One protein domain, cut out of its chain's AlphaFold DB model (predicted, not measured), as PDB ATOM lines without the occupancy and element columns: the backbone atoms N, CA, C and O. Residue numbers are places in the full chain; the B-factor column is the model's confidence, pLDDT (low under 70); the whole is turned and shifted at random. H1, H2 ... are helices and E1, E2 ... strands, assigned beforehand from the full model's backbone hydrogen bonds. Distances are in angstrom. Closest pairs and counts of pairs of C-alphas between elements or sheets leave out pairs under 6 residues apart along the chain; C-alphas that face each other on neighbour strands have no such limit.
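This is residues 30 to 161 and 270 to 318 of the 1248 residues of the protein "G8 domain-containing protein" of Naegleria gruberi (UniProt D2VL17). The chain winds in stacked turns, a solenoid of short parallel strands and much loop: the branched, twisted sheet E1 E3 E5 E7 E8 E10 E11 E13 faces the smaller sheet E2 E4 E6 E9 E12 as a sandwich, strands crossed at 61 degrees. H1, between E10 and E11, is on neither sheet. The class is mostly strand, with 69 of 181 printed residues in named elements, one helix and thirteen strands. It is compact, radius of gyration of the C-alphas 15.2 A, spanning 44 by 34 by 33 A.

The larger sheet has E1, residues 53 to 56, from C-alpha 53 at (-39.008, -32.439, -4.677), E3, 70 to 75, E5, 88 to 97, 19.8 A long, E7, 116 to 120, E8, 146 to 149, E10, 271 to 275, E11, 287 to 290, and E13, 301 to 304, to C-alpha 304 at (-18.285, -19.525, -3.018). The other has E2, 59 to 62, E4, 80 to 83, E6, 102 to 105, E9, 154 to 158, and E12, 295 to 299. H1 is 278 to 282.

E5 bends by 97 degrees at residue 93. E3 lies on one side of it, with N 96 and O 73 2.9 A apart, E7 and E8 on the other, with N 119 and O 90 at 2.8 A and N 148 and O 95 at 2.9 A. In H1 the O i to N i+4 pair is within hydrogen-bond range.

Residues 162 to 269 are cut out, C-alphas 161 and 270 being 8.6 A apart. E7 to E8 is a long link. Residue 316 is under pLDDT 70.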
ATOM      1  N   GLN A  30     -40.441  -9.858  16.774       80.31
ATOM      2  CA  GLN A  30     -40.179 -11.289  16.891       80.31
ATOM      3  C   GLN A  30     -39.376 -11.755  15.670       80.31
ATOM      4  O   GLN A  30     -39.697 -11.384  14.538       80.31
ATOM      5  N   CYS A  31     -38.308 -12.532  15.885       91.56
ATOM      6  CA  CYS A  31     -37.477 -13.010  14.780       91.56
ATOM      7  C   CYS A  31     -38.344 -13.757  13.750       91.56
ATOM      8  O   CYS A  31     -39.255 -14.478  14.163       91.56
ATOM      9  N   PRO A  32     -38.058 -13.683  12.434       93.94
ATOM     10  CA  PRO A  32     -38.921 -14.306  11.424       93.94
ATOM     11  C   PRO A  32     -39.184 -15.802  11.661       93.94
ATOM     12  O   PRO A  32     -40.291 -16.283  11.450       93.94
ATOM     13  N   TYR A  33     -38.190 -16.535  12.167       93.06
ATOM     14  CA  TYR A  33     -38.293 -17.964  12.495       93.06
ATOM     15  C   TYR A  33     -39.043 -18.268  13.803       93.06
ATOM     16  O   TYR A  33     -39.273 -19.434  14.125       93.06
ATOM     17  N   GLN A  34     -39.412 -17.247  14.574       92.56
ATOM     18  CA  GLN A  34     -40.183 -17.382  15.808       92.56
ATOM     19  C   GLN A  34     -41.666 -17.078  15.608       92.56
ATOM     20  O   GLN A  34     -42.423 -17.314  16.545       92.56
ATOM     21  N   GLN A  35     -42.092 -16.562  14.448       90.31
ATOM     22  CA  GLN A  35     -43.489 -16.180  14.227       90.31
ATOM     23  C   GLN A  35     -44.454 -17.357  14.456       90.31
ATOM     24  O   GLN A  35     -44.134 -18.518  14.182       90.31
ATOM     25  N   ALA A  36     -45.647 -17.057  14.968       87.38
ATOM     26  CA  ALA A  36     -46.668 -18.070  15.210       87.38
ATOM     27  C   ALA A  36     -47.184 -18.674  13.889       87.38
ATOM     28  O   ALA A  36     -47.263 -17.990  12.870       87.38
ATOM     29  N   GLY A  37     -47.559 -19.958  13.909       88.50
ATOM     30  CA  GLY A  37     -48.177 -20.637  12.759       88.50
ATOM     31  C   GLY A  37     -47.211 -21.207  11.711       88.50
ATOM     32  O   GLY A  37     -47.664 -21.649  10.659       88.50
ATOM     33  N   LEU A  38     -45.900 -21.233  11.980       94.06
ATOM     34  CA  LEU A  38     -44.922 -21.879  11.098       94.06
ATOM     35  C   LEU A  38     -45.027 -23.408  11.117       94.06
ATOM     36  O   LEU A  38     -45.022 -24.027  12.181       94.06
ATOM     37  N   VAL A  39     -45.013 -24.022   9.935       95.81
ATOM     38  CA  VAL A  39     -44.880 -25.480   9.775       95.81
ATOM     39  C   VAL A  39     -43.396 -25.853   9.781       95.81
ATOM     40  O   VAL A  39     -42.615 -25.261   9.043       95.81
ATOM     41  N   ASN A  40     -42.972 -26.827  10.587       96.44
ATOM     42  CA  ASN A  40     -41.570 -27.263  10.593       96.44
ATOM     43  C   ASN A  40     -41.219 -28.043   9.312       96.44
ATOM     44  O   ASN A  40     -42.008 -28.845   8.813       96.44
ATOM     45  N   PHE A  41     -40.010 -27.856   8.783       96.31
ATOM     46  CA  PHE A  41     -39.587 -28.489   7.531       96.31
ATOM     47  C   PHE A  41     -39.556 -30.021   7.628       96.31
ATOM     48  O   PHE A  41     -39.938 -30.708   6.684       96.31
ATOM     49  N   ASN A  42     -39.196 -30.576   8.791       95.06
ATOM     50  CA  ASN A  42     -39.169 -32.027   9.023       95.06
ATOM     51  C   ASN A  42     -40.543 -32.697   9.140       95.06
ATOM     52  O   ASN A  42     -40.614 -33.906   9.345       95.06
ATOM     53  N   THR A  43     -41.631 -31.933   9.037       95.44
ATOM     54  CA  THR A  43     -42.984 -32.492   8.940       95.44
ATOM     55  C   THR A  43     -43.494 -32.548   7.499       95.44
ATOM     56  O   THR A  43     -44.578 -33.076   7.266       95.44
ATOM     57  N   LEU A  44     -42.743 -32.018   6.525       95.69
ATOM     58  CA  LEU A  44     -43.131 -32.048   5.114       95.69
ATOM     59  C   LEU A  44     -42.887 -33.424   4.492       95.69
ATOM     60  O   LEU A  44     -41.821 -34.009   4.656       95.69
ATOM     61  N   THR A  45     -43.835 -33.927   3.705       94.19
ATOM     62  CA  THR A  45     -43.647 -35.169   2.945       94.19
ATOM     63  C   THR A  45     -42.423 -35.069   2.029       94.19
ATOM     64  O   THR A  45     -42.286 -34.111   1.273       94.19
ATOM     65  N   GLY A  46     -41.538 -36.068   2.091       93.44
ATOM     66  CA  GLY A  46     -40.331 -36.144   1.261       93.44
ATOM     67  C   GLY A  46     -39.075 -35.514   1.871       93.44
ATOM     68  O   GLY A  46     -37.998 -35.768   1.357       93.44
ATOM     69  N   TRP A  47     -39.150 -34.777   2.987       95.06
ATOM     70  CA  TRP A  47     -37.997 -34.046   3.555       95.06
ATOM     71  C   TRP A  47     -36.748 -34.905   3.847       95.06
ATOM     72  O   TRP A  47     -35.639 -34.379   3.919       95.06
ATOM     73  N   ASN A  48     -36.923 -36.212   4.055       94.50
ATOM     74  CA  ASN A  48     -35.870 -37.187   4.336       94.50
ATOM     75  C   ASN A  48     -35.633 -38.179   3.185       94.50
ATOM     76  O   ASN A  48     -34.879 -39.135   3.365       94.50
ATOM     77  N   VAL A  49     -36.258 -37.991   2.022       96.31
ATOM     78  CA  VAL A  49     -36.144 -38.886   0.863       96.31
ATOM     79  C   VAL A  49     -35.081 -38.347  -0.094       96.31
ATOM     80  O   VAL A  49     -35.100 -37.181  -0.480       96.31
ATOM     81  N   ALA A  50     -34.135 -39.198  -0.496       95.31
ATOM     82  CA  ALA A  50     -33.093 -38.803  -1.439       95.31
ATOM     83  C   ALA A  50     -33.690 -38.369  -2.791       95.31
ATOM     84  O   ALA A  50     -34.539 -39.055  -3.355       95.31
ATOM     85  N   ASN A  51     -33.201 -37.248  -3.326       94.88
ATOM     86  CA  ASN A  51     -33.628 -36.632  -4.585       94.88
ATOM     87  C   ASN A  51     -35.137 -36.307  -4.668       94.88
ATOM     88  O   ASN A  51     -35.690 -36.253  -5.766       94.88
ATOM     89  N   SER A  52     -35.822 -36.073  -3.545       97.38
ATOM     90  CA  SER A  52     -37.226 -35.643  -3.568       97.38
ATOM     91  C   SER A  52     -37.394 -34.166  -3.935       97.38
ATOM     92  O   SER A  52     -36.518 -33.342  -3.653       97.38
ATOM     93  N   ASP A  53     -38.565 -33.819  -4.469       97.31
ATOM     94  CA  ASP A  53     -39.008 -32.439  -4.677       97.31
ATOM     95  C   ASP A  53     -39.916 -31.971  -3.546       97.31
ATOM     96  O   ASP A  53     -40.926 -32.608  -3.247       97.31
ATOM     97  N   ILE A  54     -39.579 -30.835  -2.942       98.00
ATOM     98  CA  ILE A  54     -40.365 -30.222  -1.872       98.00
ATOM     99  C   ILE A  54     -41.107 -29.007  -2.426       98.00
ATOM    100  O   ILE A  54     -40.499 -28.106  -2.999       98.00
ATOM    101  N   VAL A  55     -42.424 -28.958  -2.224       97.12
ATOM    102  CA  VAL A  55     -43.271 -27.822  -2.613       97.12
ATOM    103  C   VAL A  55     -43.780 -27.116  -1.359       97.12
ATOM    104  O   VAL A  55     -44.365 -27.743  -0.479       97.12
ATOM    105  N   ILE A  56     -43.556 -25.805  -1.276       97.62
ATOM    106  CA  ILE A  56     -43.927 -24.955  -0.140       97.62
ATOM    107  C   ILE A  56     -45.027 -23.988  -0.585       97.62
ATOM    108  O   ILE A  56     -44.775 -23.098  -1.393       97.62
ATOM    109  N   SER A  57     -46.234 -24.149  -0.039       95.31
ATOM    110  CA  SER A  57     -47.395 -23.274  -0.303       95.31
ATOM    111  C   SER A  57     -47.853 -22.465   0.917       95.31
ATOM    112  O   SER A  57     -48.710 -21.606   0.779       95.31
ATOM    113  N   ASN A  58     -47.272 -22.720   2.094       93.69
ATOM    114  CA  ASN A  58     -47.511 -21.995   3.350       93.69
ATOM    115  C   ASN A  58     -46.165 -21.543   3.946       93.69
ATOM    116  O   ASN A  58     -45.109 -21.837   3.384       93.69
ATOM    117  N   ALA A  59     -46.169 -20.861   5.093       95.88
ATOM    118  CA  ALA A  59     -44.935 -20.496   5.786       95.88
ATOM    119  C   ALA A  59     -44.292 -21.706   6.496       95.88
ATOM    120  O   ALA A  59     -44.856 -22.279   7.431       95.88
ATOM    121  N   VAL A  60     -43.096 -22.088   6.047       97.62
ATOM    122  CA  VAL A  60     -42.328 -23.247   6.510       97.62
ATOM    123  C   VAL A  60     -41.021 -22.799   7.156       97.62
ATOM    124  O   VAL A  60     -40.265 -22.021   6.576       97.62
ATOM    125  N   LYS A  61     -40.729 -23.352   8.335       97.25
ATOM    126  CA  LYS A  61     -39.485 -23.152   9.073       97.25
ATOM    127  C   LYS A  61     -38.471 -24.256   8.785       97.25
ATOM    128  O   LYS A  61     -38.680 -25.398   9.183       97.25
ATOM    129  N   MET A  62     -37.342 -23.913   8.177       96.69
ATOM    130  CA  MET A  62     -36.180 -24.789   8.026       96.69
ATOM    131  C   MET A  62     -35.447 -24.919   9.368       96.69
ATOM    132  O   MET A  62     -34.594 -24.099   9.696       96.69
ATOM    133  N   ASN A  63     -35.821 -25.927  10.158       94.94
ATOM    134  CA  ASN A  63     -35.344 -26.140  11.532       94.94
ATOM    135  C   ASN A  63     -34.337 -27.291  11.689       94.94
ATOM    136  O   ASN A  63     -33.750 -27.439  12.757       94.94
ATOM    137  N   VAL A  64     -34.148 -28.124  10.662       95.81
ATOM    138  CA  VAL A  64     -33.208 -29.254  10.693       95.81
ATOM    139  C   VAL A  64     -32.628 -29.515   9.306       95.81
ATOM    140  O   VAL A  64     -33.290 -29.276   8.297       95.81
ATOM    141  N   SER A  65     -31.398 -30.023   9.262       97.31
ATOM    142  CA  SER A  65     -30.761 -30.510   8.037       97.31
ATOM    143  C   SER A  65     -31.457 -31.786   7.537       97.31
ATOM    144  O   SER A  65     -31.604 -32.734   8.316       97.31
ATOM    145  N   PRO A  66     -31.861 -31.864   6.257       96.19
ATOM    146  CA  PRO A  66     -32.275 -33.114   5.635       96.19
ATOM    147  C   PRO A  66     -31.155 -34.159   5.745       96.19
ATOM    148  O   PRO A  66     -29.999 -33.826   5.484       96.19
ATOM    149  N   PRO A  67     -31.452 -35.420   6.111       94.62
ATOM    150  CA  PRO A  67     -30.433 -36.468   6.194       94.62
ATOM    151  C   PRO A  67     -29.929 -36.916   4.814       94.62
ATOM    152  O   PRO A  67     -28.866 -37.518   4.717       94.62
ATOM    153  N   ASN A  68     -30.699 -36.640   3.759       96.50
ATOM    154  CA  ASN A  68     -30.388 -36.980   2.378       96.50
ATOM    155  C   ASN A  68     -30.443 -35.724   1.504       96.50
ATOM    156  O   ASN A  68     -31.238 -34.819   1.757       96.50
ATOM    157  N   ARG A  69     -29.646 -35.709   0.431       96.12
ATOM    158  CA  ARG A  69     -29.692 -34.662  -0.597       96.12
ATOM    159  C   ARG A  69     -31.075 -34.622  -1.256       96.12
ATOM    160  O   ARG A  69     -31.541 -35.649  -1.749       96.12
ATOM    161  N   LEU A  70     -31.692 -33.446  -1.323       97.81
ATOM    162  CA  LEU A  70     -32.968 -33.222  -2.014       97.81
ATOM    163  C   LEU A  70     -32.739 -32.942  -3.507       97.81
ATOM    164  O   LEU A  70     -31.641 -32.572  -3.913       97.81
ATOM    165  N   ARG A  71     -33.763 -33.082  -4.356       96.62
ATOM    166  CA  ARG A  71     -33.663 -32.600  -5.744       96.62
ATOM    167  C   ARG A  71     -33.952 -31.108  -5.794       96.62
ATOM    168  O   ARG A  71     -33.092 -30.345  -6.233       96.62
ATOM    169  N   SER A  72     -35.118 -30.680  -5.315       97.69
ATOM    170  CA  SER A  72     -35.499 -29.267  -5.359       97.69
ATOM    171  C   SER A  72     -36.368 -28.808  -4.193       97.69
ATOM    172  O   SER A  72     -37.041 -29.607  -3.540       97.69
ATOM    173  N   ILE A  73     -36.374 -27.491  -3.966       98.31
ATOM    174  CA  ILE A  73     -37.386 -26.804  -3.157       98.31
ATOM    175  C   ILE A  73     -38.056 -25.737  -4.028       98.31
ATOM    176  O   ILE A  73     -37.387 -24.829  -4.519       98.31
ATOM    177  N   THR A  74     -39.375 -25.822  -4.197       97.88
ATOM    178  CA  THR A  74     -40.185 -24.822  -4.908       97.88
ATOM    179  C   THR A  74     -41.121 -24.109  -3.939       97.88
ATOM    180  O   THR A  74     -42.050 -24.716  -3.410       97.88
ATOM    181  N   VAL A  75     -40.910 -22.811  -3.731       98.06
ATOM    182  CA  VAL A  75     -41.812 -21.936  -2.973       98.06
ATOM    183  C   VAL A  75     -42.838 -21.353  -3.941       98.06
ATOM    184  O   VAL A  75     -42.493 -20.564  -4.819       98.06
ATOM    185  N   LYS A  76     -44.092 -21.787  -3.809       96.69
ATOM    186  CA  LYS A  76     -45.233 -21.313  -4.602       96.69
ATOM    187  C   LYS A  76     -45.733 -19.960  -4.090       96.69
ATOM    188  O   LYS A  76     -45.385 -19.541  -2.988       96.69
ATOM    189  N   SER A  77     -46.583 -19.308  -4.882       93.75
ATOM    190  CA  SER A  77     -47.308 -18.094  -4.479       93.75
ATOM    191  C   SER A  77     -47.980 -18.270  -3.112       93.75
ATOM    192  O   SER A  77     -48.646 -19.282  -2.883       93.75
ATOM    193  N   GLY A  78     -47.764 -17.320  -2.194       90.56
ATOM    194  CA  GLY A  78     -48.246 -17.367  -0.806       90.56
ATOM    195  C   GLY A  78     -47.404 -18.227   0.152       90.56
ATOM    196  O   GLY A  78     -47.551 -18.116   1.369       90.56
ATOM    197  N   GLY A  79     -46.485 -19.048  -0.365       96.62
ATOM    198  CA  GLY A  79     -45.544 -19.834   0.429       96.62
ATOM    199  C   GLY A  79     -44.371 -19.002   0.950       96.62
ATOM    200  O   GLY A  79     -44.004 -17.974   0.386       96.62
ATOM    201  N   SER A  80     -43.747 -19.445   2.043       97.50
ATOM    202  CA  SER A  80     -42.556 -18.785   2.595       97.50
ATOM    203  C   SER A  80     -41.575 -19.813   3.148       97.50
ATOM    204  O   SER A  80     -41.955 -20.612   3.996       97.50
ATOM    205  N   LEU A  81     -40.321 -19.794   2.699       98.00
ATOM    206  CA  LEU A  81     -39.246 -20.602   3.281       98.00
ATOM    207  C   LEU A  81     -38.434 -19.741   4.252       98.00
ATOM    208  O   LEU A  81     -37.763 -18.800   3.830       98.00
ATOM    209  N   ILE A  82     -38.493 -20.068   5.543       97.75
ATOM    210  CA  ILE A  82     -37.895 -19.279   6.626       97.75
ATOM    211  C   ILE A  82     -36.853 -20.108   7.372       97.75
ATOM    212  O   ILE A  82     -37.166 -21.176   7.887       97.75
ATOM    213  N   PHE A  83     -35.617 -19.629   7.465       97.56
ATOM    214  CA  PHE A  83     -34.534 -20.354   8.133       97.56
ATOM    215  C   PHE A  83     -34.477 -20.056   9.630       97.56
ATOM    216  O   PHE A  83     -34.491 -18.893  10.038       97.56
ATOM    217  N   ASP A  84     -34.392 -21.120  10.433       95.62
ATOM    218  CA  ASP A  84     -34.159 -21.033  11.875       95.62
ATOM    219  C   ASP A  84     -32.697 -20.648  12.171       95.62
ATOM    220  O   ASP A  84     -31.798 -20.864  11.354       95.62
ATOM    221  N   ASN A  85     -32.433 -20.087  13.351       95.62
ATOM    222  CA  ASN A  85     -31.089 -19.670  13.758       95.62
ATOM    223  C   ASN A  85     -30.294 -20.820  14.401       95.62
ATOM    224  O   ASN A  85     -29.773 -20.699  15.511       95.62
ATOM    225  N   VAL A  86     -30.174 -21.942  13.696       95.25
ATOM    226  CA  VAL A  86     -29.437 -23.142  14.131       95.25
ATOM    227  C   VAL A  86     -28.407 -23.554  13.079       95.25
ATOM    228  O   VAL A  86     -28.423 -23.050  11.957       95.25
ATOM    229  N   ASN A  87     -27.463 -24.427  13.441       96.69
ATOM    230  CA  ASN A  87     -26.508 -24.943  12.461       96.69
ATOM    231  C   ASN A  87     -27.243 -25.852  11.467       96.69
ATOM    232  O   ASN A  87     -27.858 -26.835  11.878       96.69
ATOM    233  N   LEU A  88     -27.174 -25.526  10.177       97.12
ATOM    234  CA  LEU A  88     -27.908 -26.216   9.116       97.12
ATOM    235  C   LEU A  88     -26.997 -26.512   7.925       97.12
ATOM    236  O   LEU A  88     -26.185 -25.675   7.531       97.12
ATOM    237  N   SER A  89     -27.189 -27.687   7.330       97.38
ATOM    238  CA  SER A  89     -26.631 -28.071   6.033       97.38
ATOM    239  C   SER A  89     -27.780 -28.503   5.132       97.38
ATOM    240  O   SER A  89     -28.534 -29.410   5.482       97.38
ATOM    241  N   LEU A  90     -27.941 -27.829   4.000       97.69
ATOM    242  CA  LEU A  90     -28.989 -28.087   3.024       97.69
ATOM    243  C   LEU A  90     -28.345 -28.425   1.681       97.69
ATOM    244  O   LEU A  90     -27.818 -27.547   1.005       97.69
ATOM    245  N   ASP A  91     -28.431 -29.694   1.300       98.06
ATOM    246  CA  ASP A  91     -27.840 -30.212   0.071       98.06
ATOM    247  C   ASP A  91     -28.945 -30.505  -0.951       98.06
ATOM    248  O   ASP A  91     -29.861 -31.288  -0.679       98.06
ATOM    249  N   LEU A  92     -28.882 -29.865  -2.123       98.12
ATOM    250  CA  LEU A  92     -29.904 -29.988  -3.169       98.12
ATOM    251  C   LEU A  92     -29.413 -29.593  -4.561       98.12
ATOM    252  O   LEU A  92     -28.320 -29.054  -4.691       98.12
ATOM    253  N   ASN A  93     -30.211 -29.819  -5.610       96.88
ATOM    254  CA  ASN A  93     -29.854 -29.344  -6.951       96.88
ATOM    255  C   ASN A  93     -30.284 -27.889  -7.167       96.88
ATOM    256  O   ASN A  93     -29.495 -27.090  -7.668       96.88
ATOM    257  N   PHE A  94     -31.519 -27.517  -6.802       97.38
ATOM    258  CA  PHE A  94     -31.970 -26.132  -6.971       97.38
ATOM    259  C   PHE A  94     -33.098 -25.665  -6.044       97.38
ATOM    260  O   PHE A  94     -33.861 -26.462  -5.497       97.38
ATOM    261  N   ILE A  95     -33.231 -24.342  -5.920       97.94
ATOM    262  CA  ILE A  95     -34.347 -23.661  -5.251       97.94
ATOM    263  C   ILE A  95     -35.056 -22.743  -6.252       97.94
ATOM    264  O   ILE A  95     -34.416 -21.967  -6.959       97.94
ATOM    265  N   ARG A  96     -36.386 -22.797  -6.287       97.31
ATOM    266  CA  ARG A  96     -37.231 -21.909  -7.094       97.31
ATOM    267  C   ARG A  96     -38.196 -21.164  -6.181       97.31
ATOM    268  O   ARG A  96     -38.937 -21.801  -5.438       97.31
ATOM    269  N   VAL A  97     -38.219 -19.838  -6.251       97.69
ATOM    270  CA  VAL A  97     -39.161 -18.997  -5.495       97.69
ATOM    271  C   VAL A  97     -40.025 -18.229  -6.483       97.69
ATOM    272  O   VAL A  97     -39.532 -17.369  -7.209       97.69
ATOM    273  N   GLU A  98     -41.301 -18.598  -6.552       95.88
ATOM    274  CA  GLU A  98     -42.262 -18.033  -7.497       95.88
ATOM    275  C   GLU A  98     -42.816 -16.681  -7.022       95.88
ATOM    276  O   GLU A  98     -42.552 -16.230  -5.907       95.88
ATOM    277  N   SER A  99     -43.589 -16.027  -7.892       94.12
ATOM    278  CA  SER A  99     -44.246 -14.747  -7.604       94.12
ATOM    279  C   SER A  99     -45.084 -14.820  -6.323       94.12
ATOM    280  O   SER A  99     -45.784 -15.811  -6.114       94.12
ATOM    281  N   ASN A 100     -45.000 -13.796  -5.466       93.00
ATOM    282  CA  ASN A 100     -45.587 -13.740  -4.118       93.00
ATOM    283  C   ASN A 100     -45.101 -14.828  -3.136       93.00
ATOM    284  O   ASN A 100     -45.677 -14.987  -2.059       93.00
ATOM    285  N   GLY A 101     -44.080 -15.611  -3.490       96.88
ATOM    286  CA  GLY A 101     -43.359 -16.476  -2.561       96.88
ATOM    287  C   GLY A 101     -42.251 -15.701  -1.845       96.88
ATOM    288  O   GLY A 101     -41.679 -14.761  -2.409       96.88
ATOM    289  N   SER A 102     -41.910 -16.100  -0.615       97.38
ATOM    290  CA  SER A 102     -40.814 -15.471   0.134       97.38
ATOM    291  C   SER A 102     -39.698 -16.436   0.544       97.38
ATOM    292  O   SER A 102     -39.925 -17.613   0.841       97.38
ATOM    293  N   PHE A 103     -38.472 -15.919   0.562       97.81
ATOM    294  CA  PHE A 103     -37.283 -16.605   1.058       97.81
ATOM    295  C   PHE A 103     -36.614 -15.742   2.122       97.81
ATOM    296  O   PHE A 103     -36.123 -14.648   1.827       97.81
ATOM    297  N   ILE A 104     -36.621 -16.223   3.364       97.12
ATOM    298  CA  ILE A 104     -36.261 -15.429   4.537       97.12
ATOM    299  C   ILE A 104     -35.198 -16.155   5.365       97.12
ATOM    300  O   ILE A 104     -35.434 -17.211   5.945       97.12
ATOM    301  N   MET A 105     -34.025 -15.548   5.486       97.19
ATOM    302  CA  MET A 105     -32.956 -15.936   6.402       97.19
ATOM    303  C   MET A 105     -32.694 -14.776   7.359       97.19
ATOM    304  O   MET A 105     -31.882 -13.904   7.073       97.19
ATOM    305  N   GLY A 106     -33.396 -14.736   8.491       94.88
ATOM    306  CA  GLY A 106     -33.256 -13.646   9.463       94.88
ATOM    307  C   GLY A 106     -33.809 -12.294   8.987       94.88
ATOM    308  O   GLY A 106     -34.521 -12.182   7.988       94.88
ATOM    309  N   SER A 107     -33.519 -11.249   9.758       94.12
ATOM    310  CA  SER A 107     -33.927  -9.855   9.518       94.12
ATOM    311  C   SER A 107     -32.844  -8.886   9.990       94.12
ATOM    312  O   SER A 107     -31.930  -9.295  10.703       94.12
ATOM    313  N   SER A 108     -32.961  -7.602   9.648       92.06
ATOM    314  CA  SER A 108     -32.010  -6.573  10.091       92.06
ATOM    315  C   SER A 108     -31.908  -6.454  11.620       92.06
ATOM    316  O   SER A 108     -30.829  -6.185  12.139       92.06
ATOM    317  N   SER A 109     -33.000  -6.695  12.355       92.94
ATOM    318  CA  SER A 109     -33.021  -6.709  13.827       92.94
ATOM    319  C   SER A 109     -32.690  -8.077  14.436       92.94
ATOM    320  O   SER A 109     -32.283  -8.145  15.593       92.94
ATOM    321  N   CYS A 110     -32.844  -9.163  13.676       94.00
ATOM    322  CA  CYS A 110     -32.554 -10.527  14.115       94.00
ATOM    323  C   CYS A 110     -31.811 -11.318  13.021       94.00
ATOM    324  O   CYS A 110     -32.430 -12.122  12.310       94.00
ATOM    325  N   PRO A 111     -30.500 -11.069  12.840       94.81
ATOM    326  CA  PRO A 111     -29.689 -11.765  11.850       94.81
ATOM    327  C   PRO A 111     -29.354 -13.196  12.293       94.81
ATOM    328  O   PRO A 111     -29.227 -13.482  13.484       94.81
ATOM    329  N   ILE A 112     -29.142 -14.092  11.330       96.00
ATOM    330  CA  ILE A 112     -28.686 -15.466  11.567       96.00
ATOM    331  C   ILE A 112     -27.238 -15.444  12.076       96.00
ATOM    332  O   ILE A 112     -26.324 -14.959  11.403       96.00
ATOM    333  N   THR A 113     -27.023 -15.976  13.277       94.12
ATOM    334  CA  THR A 113     -25.709 -16.094  13.927       94.12
ATOM    335  C   THR A 113     -25.107 -17.488  13.768       94.12
ATOM    336  O   THR A 113     -23.882 -17.628  13.762       94.12
ATOM    337  N   SER A 114     -25.953 -18.509  13.629       94.44
ATOM    338  CA  SER A 114     -25.561 -19.905  13.425       94.44
ATOM    339  C   SER A 114     -25.070 -20.165  11.994       94.44
ATOM    340  O   SER A 114     -25.359 -19.395  11.078       94.44
ATOM    341  N   LYS A 115     -24.290 -21.233  11.779       94.94
ATOM    342  CA  LYS A 115     -23.745 -21.561  10.451       94.94
ATOM    343  C   LYS A 115     -24.811 -22.280   9.616       94.94
ATOM    344  O   LYS A 115     -25.178 -23.408   9.928       94.94
ATOM    345  N   VAL A 116     -25.262 -21.646   8.539       97.50
ATOM    346  CA  VAL A 116     -26.202 -22.215   7.564       97.50
ATOM    347  C   VAL A 116     -25.471 -22.378   6.238       97.50
ATOM    348  O   VAL A 116     -25.023 -21.392   5.657       97.50
ATOM    349  N   VAL A 117     -25.331 -23.614   5.765       97.69
ATOM    350  CA  VAL A 117     -24.655 -23.942   4.506       97.69
ATOM    351  C   VAL A 117     -25.664 -24.543   3.537       97.69
ATOM    352  O   VAL A 117     -26.304 -25.540   3.850       97.69
ATOM    353  N   VAL A 118     -25.789 -23.948   2.355       98.06
ATOM    354  CA  VAL A 118     -26.604 -24.463   1.253       98.06
ATOM    355  C   VAL A 118     -25.663 -24.899   0.133       98.06
ATOM    356  O   VAL A 118     -24.980 -24.061  -0.460       98.06
ATOM    357  N   THR A 119     -25.599 -26.205  -0.136       98.06
ATOM    358  CA  THR A 119     -24.731 -26.797  -1.163       98.06
ATOM    359  C   THR A 119     -25.557 -27.194  -2.385       98.06
ATOM    360  O   THR A 119     -26.472 -28.013  -2.284       98.06
ATOM    361  N   PHE A 120     -25.210 -26.646  -3.552       97.81
ATOM    362  CA  PHE A 120     -25.851 -26.964  -4.825       97.81
ATOM    363  C   PHE A 120     -25.070 -28.020  -5.605       97.81
ATOM    364  O   PHE A 120     -23.894 -27.826  -5.912       97.81
ATOM    365  N   TYR A 121     -25.758 -29.100  -5.971       96.38
ATOM    366  CA  TYR A 121     -25.230 -30.217  -6.750       96.38
ATOM    367  C   TYR A 121     -25.762 -30.200  -8.183       96.38
ATOM    368  O   TYR A 121     -26.898 -29.810  -8.448       96.38
ATOM    369  N   GLY A 122     -24.939 -30.663  -9.114       92.56
ATOM    370  CA  GLY A 122     -25.327 -30.838 -10.508       92.56
ATOM    371  C   GLY A 122     -24.111 -30.903 -11.417       92.56
ATOM    372  O   GLY A 122     -23.112 -30.219 -11.172       92.56
ATOM    373  N   ASP A 123     -24.218 -31.714 -12.464       91.75
ATOM    374  CA  ASP A 123     -23.188 -31.821 -13.488       91.75
ATOM    375  C   ASP A 123     -23.189 -30.586 -14.393       91.75
ATOM    376  O   ASP A 123     -24.193 -29.882 -14.538       91.75
ATOM    377  N   ARG A 124     -22.049 -30.330 -15.038       91.81
ATOM    378  CA  ARG A 124     -21.942 -29.284 -16.052       91.81
ATOM    379  C   ARG A 124     -22.793 -29.645 -17.268       91.81
ATOM    380  O   ARG A 124     -22.557 -30.666 -17.910       91.81
ATOM    381  N   VAL A 125     -23.718 -28.762 -17.625       90.88
ATOM    382  CA  VAL A 125     -24.656 -28.938 -18.744       90.88
ATOM    383  C   VAL A 125     -24.580 -27.781 -19.747       90.88
ATOM    384  O   VAL A 125     -23.972 -26.745 -19.473       90.88
ATOM    385  N   SER A 126     -25.170 -27.960 -20.934       85.25
ATOM    386  CA  SER A 126     -25.335 -26.890 -21.927       85.25
ATOM    387  C   SER A 126     -26.412 -25.884 -21.503       85.25
ATOM    388  O   SER A 126     -27.290 -26.192 -20.698       85.25
ATOM    389  N   SER A 127     -26.404 -24.693 -22.110       81.62
ATOM    390  CA  SER A 127     -27.391 -23.626 -21.859       81.62
ATOM    391  C   SER A 127     -28.843 -24.002 -22.194       81.62
ATOM    392  O   SER A 127     -29.766 -23.304 -21.783       81.62
ATOM    393  N   SER A 128     -29.057 -25.095 -22.932       84.81
ATOM    394  CA  SER A 128     -30.383 -25.630 -23.255       84.81
ATOM    395  C   SER A 128     -31.052 -26.366 -22.090       84.81
ATOM    396  O   SER A 128     -32.262 -26.573 -22.131       84.81
ATOM    397  N   VAL A 129     -30.297 -26.781 -21.066       90.50
ATOM    398  CA  VAL A 129     -30.856 -27.445 -19.880       90.50
ATOM    399  C   VAL A 129     -31.465 -26.401 -18.945       90.50
ATOM    400  O   VAL A 129     -30.838 -25.389 -18.636       90.50
ATOM    401  N   ASN A 130     -32.698 -26.646 -18.496       92.25
ATOM    402  CA  ASN A 130     -33.497 -25.680 -17.742       92.25
ATOM    403  C   ASN A 130     -34.283 -26.340 -16.598       92.25
ATOM    404  O   ASN A 130     -35.503 -26.200 -16.503       92.25
ATOM    405  N   ASP A 131     -33.592 -27.088 -15.739       93.06
ATOM    406  CA  ASP A 131     -34.201 -27.850 -14.640       93.06
ATOM    407  C   ASP A 131     -34.981 -26.976 -13.640       93.06
ATOM    408  O   ASP A 131     -35.950 -27.440 -13.041       93.06
ATOM    409  N   ILE A 132     -34.579 -25.709 -13.477       94.50
ATOM    410  CA  ILE A 132     -35.240 -24.719 -12.608       94.50
ATOM    411  C   ILE A 132     -36.526 -24.169 -13.264       94.50
ATOM    412  O   ILE A 132     -37.402 -23.622 -12.583       94.50
ATOM    413  N   GLY A 133     -36.681 -24.335 -14.581       93.88
ATOM    414  CA  GLY A 133     -37.812 -23.854 -15.376       93.88
ATOM    415  C   GLY A 133     -37.645 -22.413 -15.864       93.88
ATOM    416  O   GLY A 133     -36.566 -21.841 -15.809       93.88
ATOM    417  N   SER A 134     -38.715 -21.799 -16.365       93.12
ATOM    418  CA  SER A 134     -38.679 -20.408 -16.850       93.12
ATOM    419  C   SER A 134     -39.377 -19.442 -15.892       93.12
ATOM    420  O   SER A 134     -40.199 -19.857 -15.063       93.12
ATOM    421  N   ASP A 135     -39.045 -18.157 -15.997       91.00
ATOM    422  CA  ASP A 135     -39.820 -17.081 -15.380       91.00
ATOM    423  C   ASP A 135     -41.085 -16.806 -16.220       91.00
ATOM    424  O   ASP A 135     -40.962 -16.501 -17.409       91.00
ATOM    425  N   PRO A 136     -42.297 -16.909 -15.647       90.12
ATOM    426  CA  PRO A 136     -43.541 -16.628 -16.361       90.12
ATOM    427  C   PRO A 136     -43.677 -15.191 -16.884       90.12
ATOM    428  O   PRO A 136     -44.504 -14.972 -17.765       90.12
ATOM    429  N   TYR A 137     -42.912 -14.224 -16.361       88.31
ATOM    430  CA  TYR A 137     -43.011 -12.817 -16.766       88.31
ATOM    431  C   TYR A 137     -42.644 -12.588 -18.241       88.31
ATOM    432  O   TYR A 137     -43.344 -11.871 -18.952       88.31
ATOM    433  N   ASP A 138     -41.561 -13.207 -18.712       86.56
ATOM    434  CA  ASP A 138     -41.038 -13.026 -20.076       86.56
ATOM    435  C   ASP A 138     -40.455 -14.309 -20.696       86.56
ATOM    436  O   ASP A 138     -39.830 -14.270 -21.755       86.56
ATOM    437  N   GLY A 139     -40.651 -15.463 -20.053       88.31
ATOM    438  CA  GLY A 139     -40.207 -16.763 -20.550       88.31
ATOM    439  C   GLY A 139     -38.714 -17.048 -20.373       88.31
ATOM    440  O   GLY A 139     -38.243 -18.082 -20.854       88.31
ATOM    441  N   ALA A 140     -37.959 -16.188 -19.680       86.38
ATOM    442  CA  ALA A 140     -36.520 -16.368 -19.512       86.38
ATOM    443  C   ALA A 140     -36.172 -17.699 -18.822       86.38
ATOM    444  O   ALA A 140     -36.710 -18.029 -17.763       86.38
ATOM    445  N   SER A 141     -35.240 -18.448 -19.418       90.56
ATOM    446  CA  SER A 141     -34.701 -19.697 -18.864       90.56
ATOM    447  C   SER A 141     -33.902 -19.428 -17.587       90.56
ATOM    448  O   SER A 141     -33.081 -18.505 -17.546       90.56
ATOM    449  N   LEU A 142     -34.099 -20.252 -16.555       90.62
ATOM    450  CA  LEU A 142     -33.424 -20.137 -15.258       90.62
ATOM    451  C   LEU A 142     -32.256 -21.127 -15.116       90.62
ATOM    452  O   LEU A 142     -31.423 -20.981 -14.228       90.62
ATOM    453  N   GLY A 143     -32.107 -22.067 -16.052       91.94
ATOM    454  CA  GLY A 143     -30.997 -23.017 -16.098       91.94
ATOM    455  C   GLY A 143     -31.122 -24.142 -15.070       91.94
ATOM    456  O   GLY A 143     -32.220 -24.582 -14.733       91.94
ATOM    457  N   SER A 144     -29.981 -24.624 -14.584       92.94
ATOM    458  CA  SER A 144     -29.856 -25.679 -13.573       92.94
ATOM    459  C   SER A 144     -28.870 -25.262 -12.474       92.94
ATOM    460  O   SER A 144     -28.194 -24.240 -12.606       92.94
ATOM    461  N   LYS A 145     -28.789 -26.060 -11.398       94.00
ATOM    462  CA  LYS A 145     -27.828 -25.929 -10.285       94.00
ATOM    463  C   LYS A 145     -27.766 -24.517  -9.687       94.00
ATOM    464  O   LYS A 145     -26.886 -23.720 -10.008       94.00
ATOM    465  N   GLY A 146     -28.689 -24.189  -8.785       94.81
ATOM    466  CA  GLY A 146     -28.703 -22.867  -8.156       94.81
ATOM    467  C   GLY A 146     -30.046 -22.454  -7.578       94.81
ATOM    468  O   GLY A 146     -30.876 -23.285  -7.220       94.81
ATOM    469  N   ILE A 147     -30.258 -21.150  -7.478       95.56
ATOM    470  CA  ILE A 147     -31.453 -20.556  -6.896       95.56
ATOM    471  C   ILE A 147     -31.978 -19.425  -7.775       95.56
ATOM    472  O   ILE A 147     -31.238 -18.525  -8.177       95.56
ATOM    473  N   ALA A 148     -33.278 -19.478  -8.058       95.31
ATOM    474  CA  ALA A 148     -33.975 -18.468  -8.835       95.31
ATOM    475  C   ALA A 148     -35.090 -17.814  -8.016       95.31
ATOM    476  O   ALA A 148     -36.014 -18.486  -7.549       95.31
ATOM    477  N   PHE A 149     -35.001 -16.492  -7.896       95.81
ATOM    478  CA  PHE A 149     -36.026 -15.611  -7.355       95.81
ATOM    479  C   PHE A 149     -36.728 -14.920  -8.523       95.81
ATOM    480  O   PHE A 149     -36.122 -14.113  -9.233       95.81
ATOM    481  N   LEU A 150     -37.982 -15.305  -8.758       94.19
ATOM    482  CA  LEU A 150     -38.757 -14.855  -9.911       94.19
ATOM    483  C   LEU A 150     -39.440 -13.510  -9.650       94.19
ATOM    484  O   LEU A 150     -39.551 -13.056  -8.506       94.19
ATOM    485  N   SER A 151     -39.945 -12.923 -10.732       92.88
ATOM    486  CA  SER A 151     -40.674 -11.655 -10.738       92.88
ATOM    487  C   SER A 151     -41.783 -11.612  -9.672       92.88
ATOM    488  O   SER A 151     -42.672 -12.469  -9.633       92.88
ATOM    489  N   GLY A 152     -41.725 -10.613  -8.787       92.25
ATOM    490  CA  GLY A 152     -42.660 -10.438  -7.665       92.25
ATOM    491  C   GLY A 152     -42.408 -11.323  -6.435       92.25
ATOM    492  O   GLY A 152     -43.268 -11.404  -5.566       92.25
ATOM    493  N   SER A 153     -41.275 -12.024  -6.342       95.81
ATOM    494  CA  SER A 153     -40.878 -12.706  -5.096       95.81
ATOM    495  C   SER A 153     -40.268 -11.736  -4.072       95.81
ATOM    496  O   SER A 153     -39.854 -10.623  -4.412       95.81
ATOM    497  N   ILE A 154     -40.202 -12.165  -2.807       95.75
ATOM    498  CA  ILE A 154     -39.623 -11.401  -1.690       95.75
ATOM    499  C   ILE A 154     -38.396 -12.138  -1.150       95.75
ATOM    500  O   ILE A 154     -38.487 -13.293  -0.725       95.75
ATOM    501  N   VAL A 155     -37.249 -11.460  -1.113       95.75
ATOM    502  CA  VAL A 155     -35.978 -12.042  -0.667       95.75
ATOM    503  C   VAL A 155     -35.391 -11.230   0.472       95.75
ATOM    504  O   VAL A 155     -35.137 -10.029   0.347       95.75
ATOM    505  N   GLN A 156     -35.133 -11.912   1.583       95.81
ATOM    506  CA  GLN A 156     -34.549 -11.316   2.770       95.81
ATOM    507  C   GLN A 156     -33.484 -12.240   3.359       95.81
ATOM    508  O   GLN A 156     -33.802 -13.320   3.842       95.81
ATOM    509  N   MET A 157     -32.221 -11.820   3.354       96.62
ATOM    510  CA  MET A 157     -31.116 -12.580   3.938       96.62
ATOM    511  C   MET A 157     -30.243 -11.671   4.796       96.62
ATOM    512  O   MET A 157     -29.585 -10.772   4.287       96.62
ATOM    513  N   TYR A 158     -30.221 -11.930   6.095       96.81
ATOM    514  CA  TYR A 158     -29.441 -11.200   7.080       96.81
ATOM    515  C   TYR A 158     -28.647 -12.190   7.923       96.81
ATOM    516  O   TYR A 158     -29.167 -12.799   8.857       96.81
ATOM    517  N   GLY A 159     -27.373 -12.353   7.587       95.12
ATOM    518  CA  GLY A 159     -26.388 -13.021   8.424       95.12
ATOM    519  C   GLY A 159     -25.712 -12.033   9.370       95.12
ATOM    520  O   GLY A 159     -25.630 -10.835   9.098       95.12
ATOM    521  N   LYS A 160     -25.182 -12.525  10.491       92.44
ATOM    522  CA  LYS A 160     -24.375 -11.702  11.395       92.44
ATOM    523  C   LYS A 160     -23.153 -11.152  10.649       92.44
ATOM    524  O   LYS A 160     -22.307 -11.913  10.181       92.44
ATOM    525  N   VAL A 161     -23.044  -9.826  10.576       89.44
ATOM    526  CA  VAL A 161     -21.876  -9.139  10.013       89.44
ATOM    527  C   VAL A 161     -20.811  -8.968  11.087       89.44
ATOM    528  O   VAL A 161     -21.044  -8.331  12.114       89.44
ATOM    529  N   ARG A 270     -21.528 -16.627   7.947       91.75
ATOM    530  CA  ARG A 270     -22.364 -17.631   8.627       91.75
ATOM    531  C   ARG A 270     -23.414 -18.242   7.709       91.75
ATOM    532  O   ARG A 270     -23.630 -19.444   7.791       91.75
ATOM    533  N   ILE A 271     -23.986 -17.449   6.809       97.00
ATOM    534  CA  ILE A 271     -24.818 -17.945   5.714       97.00
ATOM    535  C   ILE A 271     -23.900 -18.177   4.514       97.00
ATOM    536  O   ILE A 271     -23.268 -17.230   4.052       97.00
ATOM    537  N   VAL A 272     -23.814 -19.418   4.039       96.81
ATOM    538  CA  VAL A 272     -22.961 -19.816   2.914       96.81
ATOM    539  C   VAL A 272     -23.805 -20.466   1.838       96.81
ATOM    540  O   VAL A 272     -24.446 -21.487   2.084       96.81
ATOM    541  N   PHE A 273     -23.738 -19.925   0.631       97.06
ATOM    542  CA  PHE A 273     -24.198 -20.606  -0.569       97.06
ATOM    543  C   PHE A 273     -22.980 -21.091  -1.344       97.06
ATOM    544  O   PHE A 273     -22.079 -20.304  -1.647       97.06
ATOM    545  N   ARG A 274     -22.935 -22.392  -1.647       95.88
ATOM    546  CA  ARG A 274     -21.805 -22.981  -2.370       95.88
ATOM    547  C   ARG A 274     -22.187 -24.012  -3.420       95.88
ATOM    548  O   ARG A 274     -23.185 -24.708  -3.269       95.88
ATOM    549  N   GLY A 275     -21.386 -24.120  -4.474       96.19
ATOM    550  CA  GLY A 275     -21.362 -25.314  -5.319       96.19
ATOM    551  C   GLY A 275     -20.654 -26.476  -4.613       96.19
ATOM    552  O   GLY A 275     -19.804 -26.265  -3.742       96.19
ATOM    553  N   ASP A 276     -20.994 -27.709  -4.985       95.69
ATOM    554  CA  ASP A 276     -20.289 -28.907  -4.523       95.69
ATOM    555  C   ASP A 276     -18.823 -28.952  -5.012       95.69
ATOM    556  O   ASP A 276     -18.409 -28.146  -5.848       95.69
ATOM    557  N   ASP A 277     -18.021 -29.889  -4.498       94.88
ATOM    558  CA  ASP A 277     -16.579 -29.980  -4.783       94.88
ATOM    559  C   ASP A 277     -16.243 -30.126  -6.277       94.88
ATOM    560  O   ASP A 277     -15.212 -29.618  -6.721       94.88
ATOM    561  N   SER A 278     -17.122 -30.738  -7.082       93.75
ATOM    562  CA  SER A 278     -16.909 -30.858  -8.533       93.75
ATOM    563  C   SER A 278     -16.945 -29.508  -9.264       93.75
ATOM    564  O   SER A 278     -16.475 -29.399 -10.401       93.75
ATOM    565  N   SER A 279     -17.474 -28.459  -8.626       93.94
ATOM    566  CA  SER A 279     -17.603 -27.121  -9.212       93.94
ATOM    567  C   SER A 279     -16.246 -26.498  -9.541       93.94
ATOM    568  O   SER A 279     -16.134 -25.807 -10.547       93.94
ATOM    569  N   GLU A 280     -15.203 -26.791  -8.755       89.06
ATOM    570  CA  GLU A 280     -13.859 -26.221  -8.949       89.06
ATOM    571  C   GLU A 280     -13.181 -26.736 -10.220       89.06
ATOM    572  O   GLU A 280     -12.589 -25.968 -10.975       89.06
ATOM    573  N   SER A 281     -13.281 -28.040 -10.488       89.88
ATOM    574  CA  SER A 281     -12.680 -28.649 -11.680       89.88
ATOM    575  C   SER A 281     -13.528 -28.415 -12.930       89.88
ATOM    576  O   SER A 281     -12.993 -28.207 -14.021       89.88
ATOM    577  N   SER A 282     -14.856 -28.415 -12.786       90.44
ATOM    578  CA  SER A 282     -15.789 -28.201 -13.897       90.44
ATOM    579  C   SER A 282     -16.006 -26.725 -14.245       90.44
ATOM    580  O   SER A 282     -16.504 -26.427 -15.338       90.44
ATOM    581  N   LEU A 283     -15.644 -25.803 -13.343       90.62
ATOM    582  CA  LEU A 283     -15.984 -24.376 -13.397       90.62
ATOM    583  C   LEU A 283     -17.500 -24.169 -13.604       90.62
ATOM    584  O   LEU A 283     -17.938 -23.330 -14.401       90.62
ATOM    585  N   PHE A 284     -18.292 -25.013 -12.931       92.31
ATOM    586  CA  PHE A 284     -19.755 -25.068 -12.975       92.31
ATOM    587  C   PHE A 284     -20.323 -25.256 -11.560       92.31
ATOM    588  O   PHE A 284     -20.481 -26.365 -11.048       92.31
ATOM    589  N   GLY A 285     -20.592 -24.133 -10.912       93.69
ATOM    590  CA  GLY A 285     -21.112 -24.001  -9.562       93.69
ATOM    591  C   GLY A 285     -22.605 -23.696  -9.488       93.69
ATOM    592  O   GLY A 285     -23.329 -23.735 -10.486       93.69
ATOM    593  N   GLY A 286     -23.063 -23.392  -8.270       92.19
ATOM    594  CA  GLY A 286     -24.415 -22.873  -8.037       92.19
ATOM    595  C   GLY A 286     -24.587 -21.490  -8.666       92.19
ATOM    596  O   GLY A 286     -23.603 -20.799  -8.867       92.19
ATOM    597  N   HIS A 287     -25.792 -21.020  -8.973       91.25
ATOM    598  CA  HIS A 287     -25.973 -19.657  -9.495       91.25
ATOM    599  C   HIS A 287     -27.178 -18.942  -8.873       91.25
ATOM    600  O   HIS A 287     -28.175 -19.584  -8.555       91.25
ATOM    601  N   PHE A 288     -27.077 -17.619  -8.696       90.75
ATOM    602  CA  PHE A 288     -28.171 -16.752  -8.254       90.75
ATOM    603  C   PHE A 288     -28.804 -16.043  -9.445       90.75
ATOM    604  O   PHE A 288     -28.125 -15.300 -10.147       90.75
ATOM    605  N   ILE A 289     -30.114 -16.203  -9.605       88.81
ATOM    606  CA  ILE A 289     -30.913 -15.428 -10.553       88.81
ATOM    607  C   ILE A 289     -31.931 -14.618  -9.757       88.81
ATOM    608  O   ILE A 289     -32.795 -15.190  -9.095       88.81
ATOM    609  N   ILE A 290     -31.819 -13.291  -9.807       89.44
ATOM    610  CA  ILE A 290     -32.711 -12.356  -9.113       89.44
ATOM    611  C   ILE A 290     -33.386 -11.504 -10.185       89.44
ATOM    612  O   ILE A 290     -32.718 -10.709 -10.843       89.44
ATOM    613  N   ARG A 291     -34.692 -11.693 -10.403       88.31
ATOM    614  CA  ARG A 291     -35.424 -11.013 -11.484       88.31
ATOM    615  C   ARG A 291     -36.621 -10.271 -10.933       88.31
ATOM    616  O   ARG A 291     -37.496 -10.907 -10.360       88.31
ATOM    617  N   LEU A 292     -36.655  -8.952 -11.140       85.62
ATOM    618  CA  LEU A 292     -37.826  -8.094 -10.892       85.62
ATOM    619  C   LEU A 292     -38.535  -8.414  -9.561       85.62
ATOM    620  O   LEU A 292     -39.760  -8.523  -9.492       85.62
ATOM    621  N   VAL A 293     -37.746  -8.656  -8.515       90.44
ATOM    622  CA  VAL A 293     -38.267  -9.030  -7.200       90.44
ATOM    623  C   VAL A 293     -38.867  -7.800  -6.530       90.44
ATOM    624  O   VAL A 293     -38.370  -6.690  -6.708       90.44
ATOM    625  N   GLU A 294     -39.927  -7.988  -5.747       90.94
ATOM    626  CA  GLU A 294     -40.590  -6.879  -5.049       90.94
ATOM    627  C   GLU A 294     -39.655  -6.259  -4.001       90.94
ATOM    628  O   GLU A 294     -39.621  -5.046  -3.795       90.94
ATOM    629  N   LYS A 295     -38.851  -7.111  -3.356       89.81
ATOM    630  CA  LYS A 295     -37.889  -6.720  -2.329       89.81
ATOM    631  C   LYS A 295     -36.673  -7.643  -2.368       89.81
ATOM    632  O   LYS A 295     -36.822  -8.859  -2.258       89.81
ATOM    633  N   PHE A 296     -35.476  -7.060  -2.461       91.12
ATOM    634  CA  PHE A 296     -34.200  -7.770  -2.335       91.12
ATOM    635  C   PHE A 296     -33.337  -7.135  -1.250       91.12
ATOM    636  O   PHE A 296     -32.941  -5.975  -1.362       91.12
ATOM    637  N   GLN A 297     -33.034  -7.893  -0.201       93.44
ATOM    638  CA  GLN A 297     -32.101  -7.482   0.844       93.44
ATOM    639  C   GLN A 297     -31.174  -8.644   1.181       93.44
ATOM    640  O   GLN A 297     -31.642  -9.725   1.540       93.44
ATOM    641  N   MET A 298     -29.866  -8.418   1.071       93.50
ATOM    642  CA  MET A 298     -28.842  -9.416   1.358       93.50
ATOM    643  C   MET A 298     -27.685  -8.768   2.118       93.50
ATOM    644  O   MET A 298     -27.065  -7.825   1.635       93.50
ATOM    645  N   GLU A 299     -27.385  -9.288   3.304       94.44
ATOM    646  CA  GLU A 299     -26.305  -8.820   4.164       94.44
ATOM    647  C   GLU A 299     -25.666 -10.006   4.903       94.44
ATOM    648  O   GLU A 299     -26.354 -10.905   5.382       94.44
ATOM    649  N   GLY A 300     -24.333 -10.022   5.015       92.31
ATOM    650  CA  GLY A 300     -23.625 -11.038   5.802       92.31
ATOM    651  C   GLY A 300     -23.629 -12.447   5.198       92.31
ATOM    652  O   GLY A 300     -23.574 -13.423   5.948       92.31
ATOM    653  N   VAL A 301     -23.679 -12.552   3.866       94.94
ATOM    654  CA  VAL A 301     -23.728 -13.813   3.108       94.94
ATOM    655  C   VAL A 301     -22.400 -14.077   2.395       94.94
ATOM    656  O   VAL A 301     -21.790 -13.164   1.846       94.94
ATOM    657  N   GLU A 302     -21.945 -15.328   2.425       95.00
ATOM    658  CA  GLU A 302     -20.808 -15.846   1.659       95.00
ATOM    659  C   GLU A 302     -21.330 -16.625   0.454       95.00
ATOM    660  O   GLU A 302     -22.245 -17.444   0.569       95.00
ATOM    661  N   ILE A 303     -20.724 -16.371  -0.701       93.88
ATOM    662  CA  ILE A 303     -21.024 -17.040  -1.962       93.88
ATOM    663  C   ILE A 303     -19.695 -17.563  -2.503       93.88
ATOM    664  O   ILE A 303     -18.798 -16.775  -2.791       93.88
ATOM    665  N   THR A 304     -19.546 -18.882  -2.609       92.75
ATOM    666  CA  THR A 304     -18.285 -19.525  -3.018       92.75
ATOM    667  C   THR A 304     -18.548 -20.674  -3.980       92.75
ATOM    668  O   THR A 304     -19.586 -21.319  -3.887       92.75
ATOM    669  N   ARG A 305     -17.655 -20.946  -4.939       92.25
ATOM    670  CA  ARG A 305     -17.928 -21.901  -6.042       92.25
ATOM    671  C   ARG A 305     -19.235 -21.569  -6.769       92.25
ATOM    672  O   ARG A 305     -20.116 -22.403  -6.980       92.25
ATOM    673  N   PHE A 306     -19.330 -20.274  -7.017       92.00
ATOM    674  CA  PHE A 306     -20.315 -19.509  -7.750       92.00
ATOM    675  C   PHE A 306     -20.385 -19.790  -9.257       92.00
ATOM    676  O   PHE A 306     -19.333 -19.966  -9.839       92.00
ATOM    677  N   GLY A 307     -21.507 -19.676  -9.953       89.75
ATOM    678  CA  GLY A 307     -21.583 -19.432 -11.399       89.75
ATOM    679  C   GLY A 307     -21.169 -20.553 -12.331       89.75
ATOM    680  O   GLY A 307     -20.773 -21.630 -11.920       89.75
ATOM    681  N   GLN A 308     -21.297 -20.310 -13.631       90.50
ATOM    682  CA  GLN A 308     -21.137 -21.330 -14.662       90.50
ATOM    683  C   GLN A 308     -20.334 -20.735 -15.819       90.50
ATOM    684  O   GLN A 308     -20.869 -20.065 -16.701       90.50
ATOM    685  N   GLN A 309     -19.018 -20.958 -15.797       88.38
ATOM    686  CA  GLN A 309     -18.091 -20.351 -16.752       88.38
ATOM    687  C   GLN A 309     -18.477 -20.704 -18.200       88.38
ATOM    688  O   GLN A 309     -18.640 -21.879 -18.513       88.38
ATOM    689  N   GLY A 310     -18.568 -19.730 -19.097       86.00
ATOM    690  CA  GLY A 310     -18.857 -19.852 -20.523       86.00
ATOM    691  C   GLY A 310     -20.341 -19.828 -20.859       86.00
ATOM    692  O   GLY A 310     -20.689 -19.948 -22.029       86.00
ATOM    693  N   LEU A 311     -21.221 -19.692 -19.862       86.62
ATOM    694  CA  LEU A 311     -22.662 -19.615 -20.068       86.62
ATOM    695  C   LEU A 311     -23.151 -18.186 -19.806       86.62
ATOM    696  O   LEU A 311     -23.061 -17.669 -18.692       86.62
ATOM    697  N   MET A 312     -23.679 -17.551 -20.855       82.25
ATOM    698  CA  MET A 312     -24.246 -16.203 -20.784       82.25
ATOM    699  C   MET A 312     -25.373 -16.142 -19.742       82.25
ATOM    700  O   MET A 312     -26.198 -17.053 -19.655       82.25
ATOM    701  N   GLY A 313     -25.401 -15.079 -18.937       79.38
ATOM    702  CA  GLY A 313     -26.366 -14.924 -17.850       79.38
ATOM    703  C   GLY A 313     -26.131 -15.828 -16.633       79.38
ATOM    704  O   GLY A 313     -27.050 -15.958 -15.827       79.38
ATOM    705  N   ARG A 314     -24.967 -16.497 -16.500       83.75
ATOM    706  CA  ARG A 314     -24.641 -17.439 -15.401       83.75
ATOM    707  C   ARG A 314     -23.279 -17.156 -14.758       83.75
ATOM    708  O   ARG A 314     -22.366 -17.977 -14.753       83.75
ATOM    709  N   TYR A 315     -23.119 -15.963 -14.206       77.50
ATOM    710  CA  TYR A 315     -21.797 -15.344 -14.136       77.50
ATOM    711  C   TYR A 315     -20.858 -15.706 -12.975       77.50
ATOM    712  O   TYR A 315     -19.692 -15.415 -13.107       77.50
ATOM    713  N   SER A 316     -21.221 -16.311 -11.849       63.25
ATOM    714  CA  SER A 316     -20.306 -16.332 -10.670       63.25
ATOM    715  C   SER A 316     -19.009 -17.205 -10.675       63.25
ATOM    716  O   SER A 316     -18.436 -17.403  -9.614       63.25
ATOM    717  N   TYR A 317     -18.505 -17.678 -11.823       80.50
ATOM    718  CA  TYR A 317     -17.068 -17.995 -12.058       80.50
ATOM    719  C   TYR A 317     -16.437 -16.985 -13.055       80.50
ATOM    720  O   TYR A 317     -15.225 -16.821 -13.088       80.50
ATOM    721  N   GLN A 318     -17.310 -16.334 -13.834       77.75
ATOM    722  CA  GLN A 318     -17.265 -15.173 -14.738       77.75
ATOM    723  C   GLN A 318     -17.070 -13.757 -14.218       77.75
ATOM    724  O   GLN A 318     -16.629 -12.896 -14.967       77.75
TER     725      GLN A 318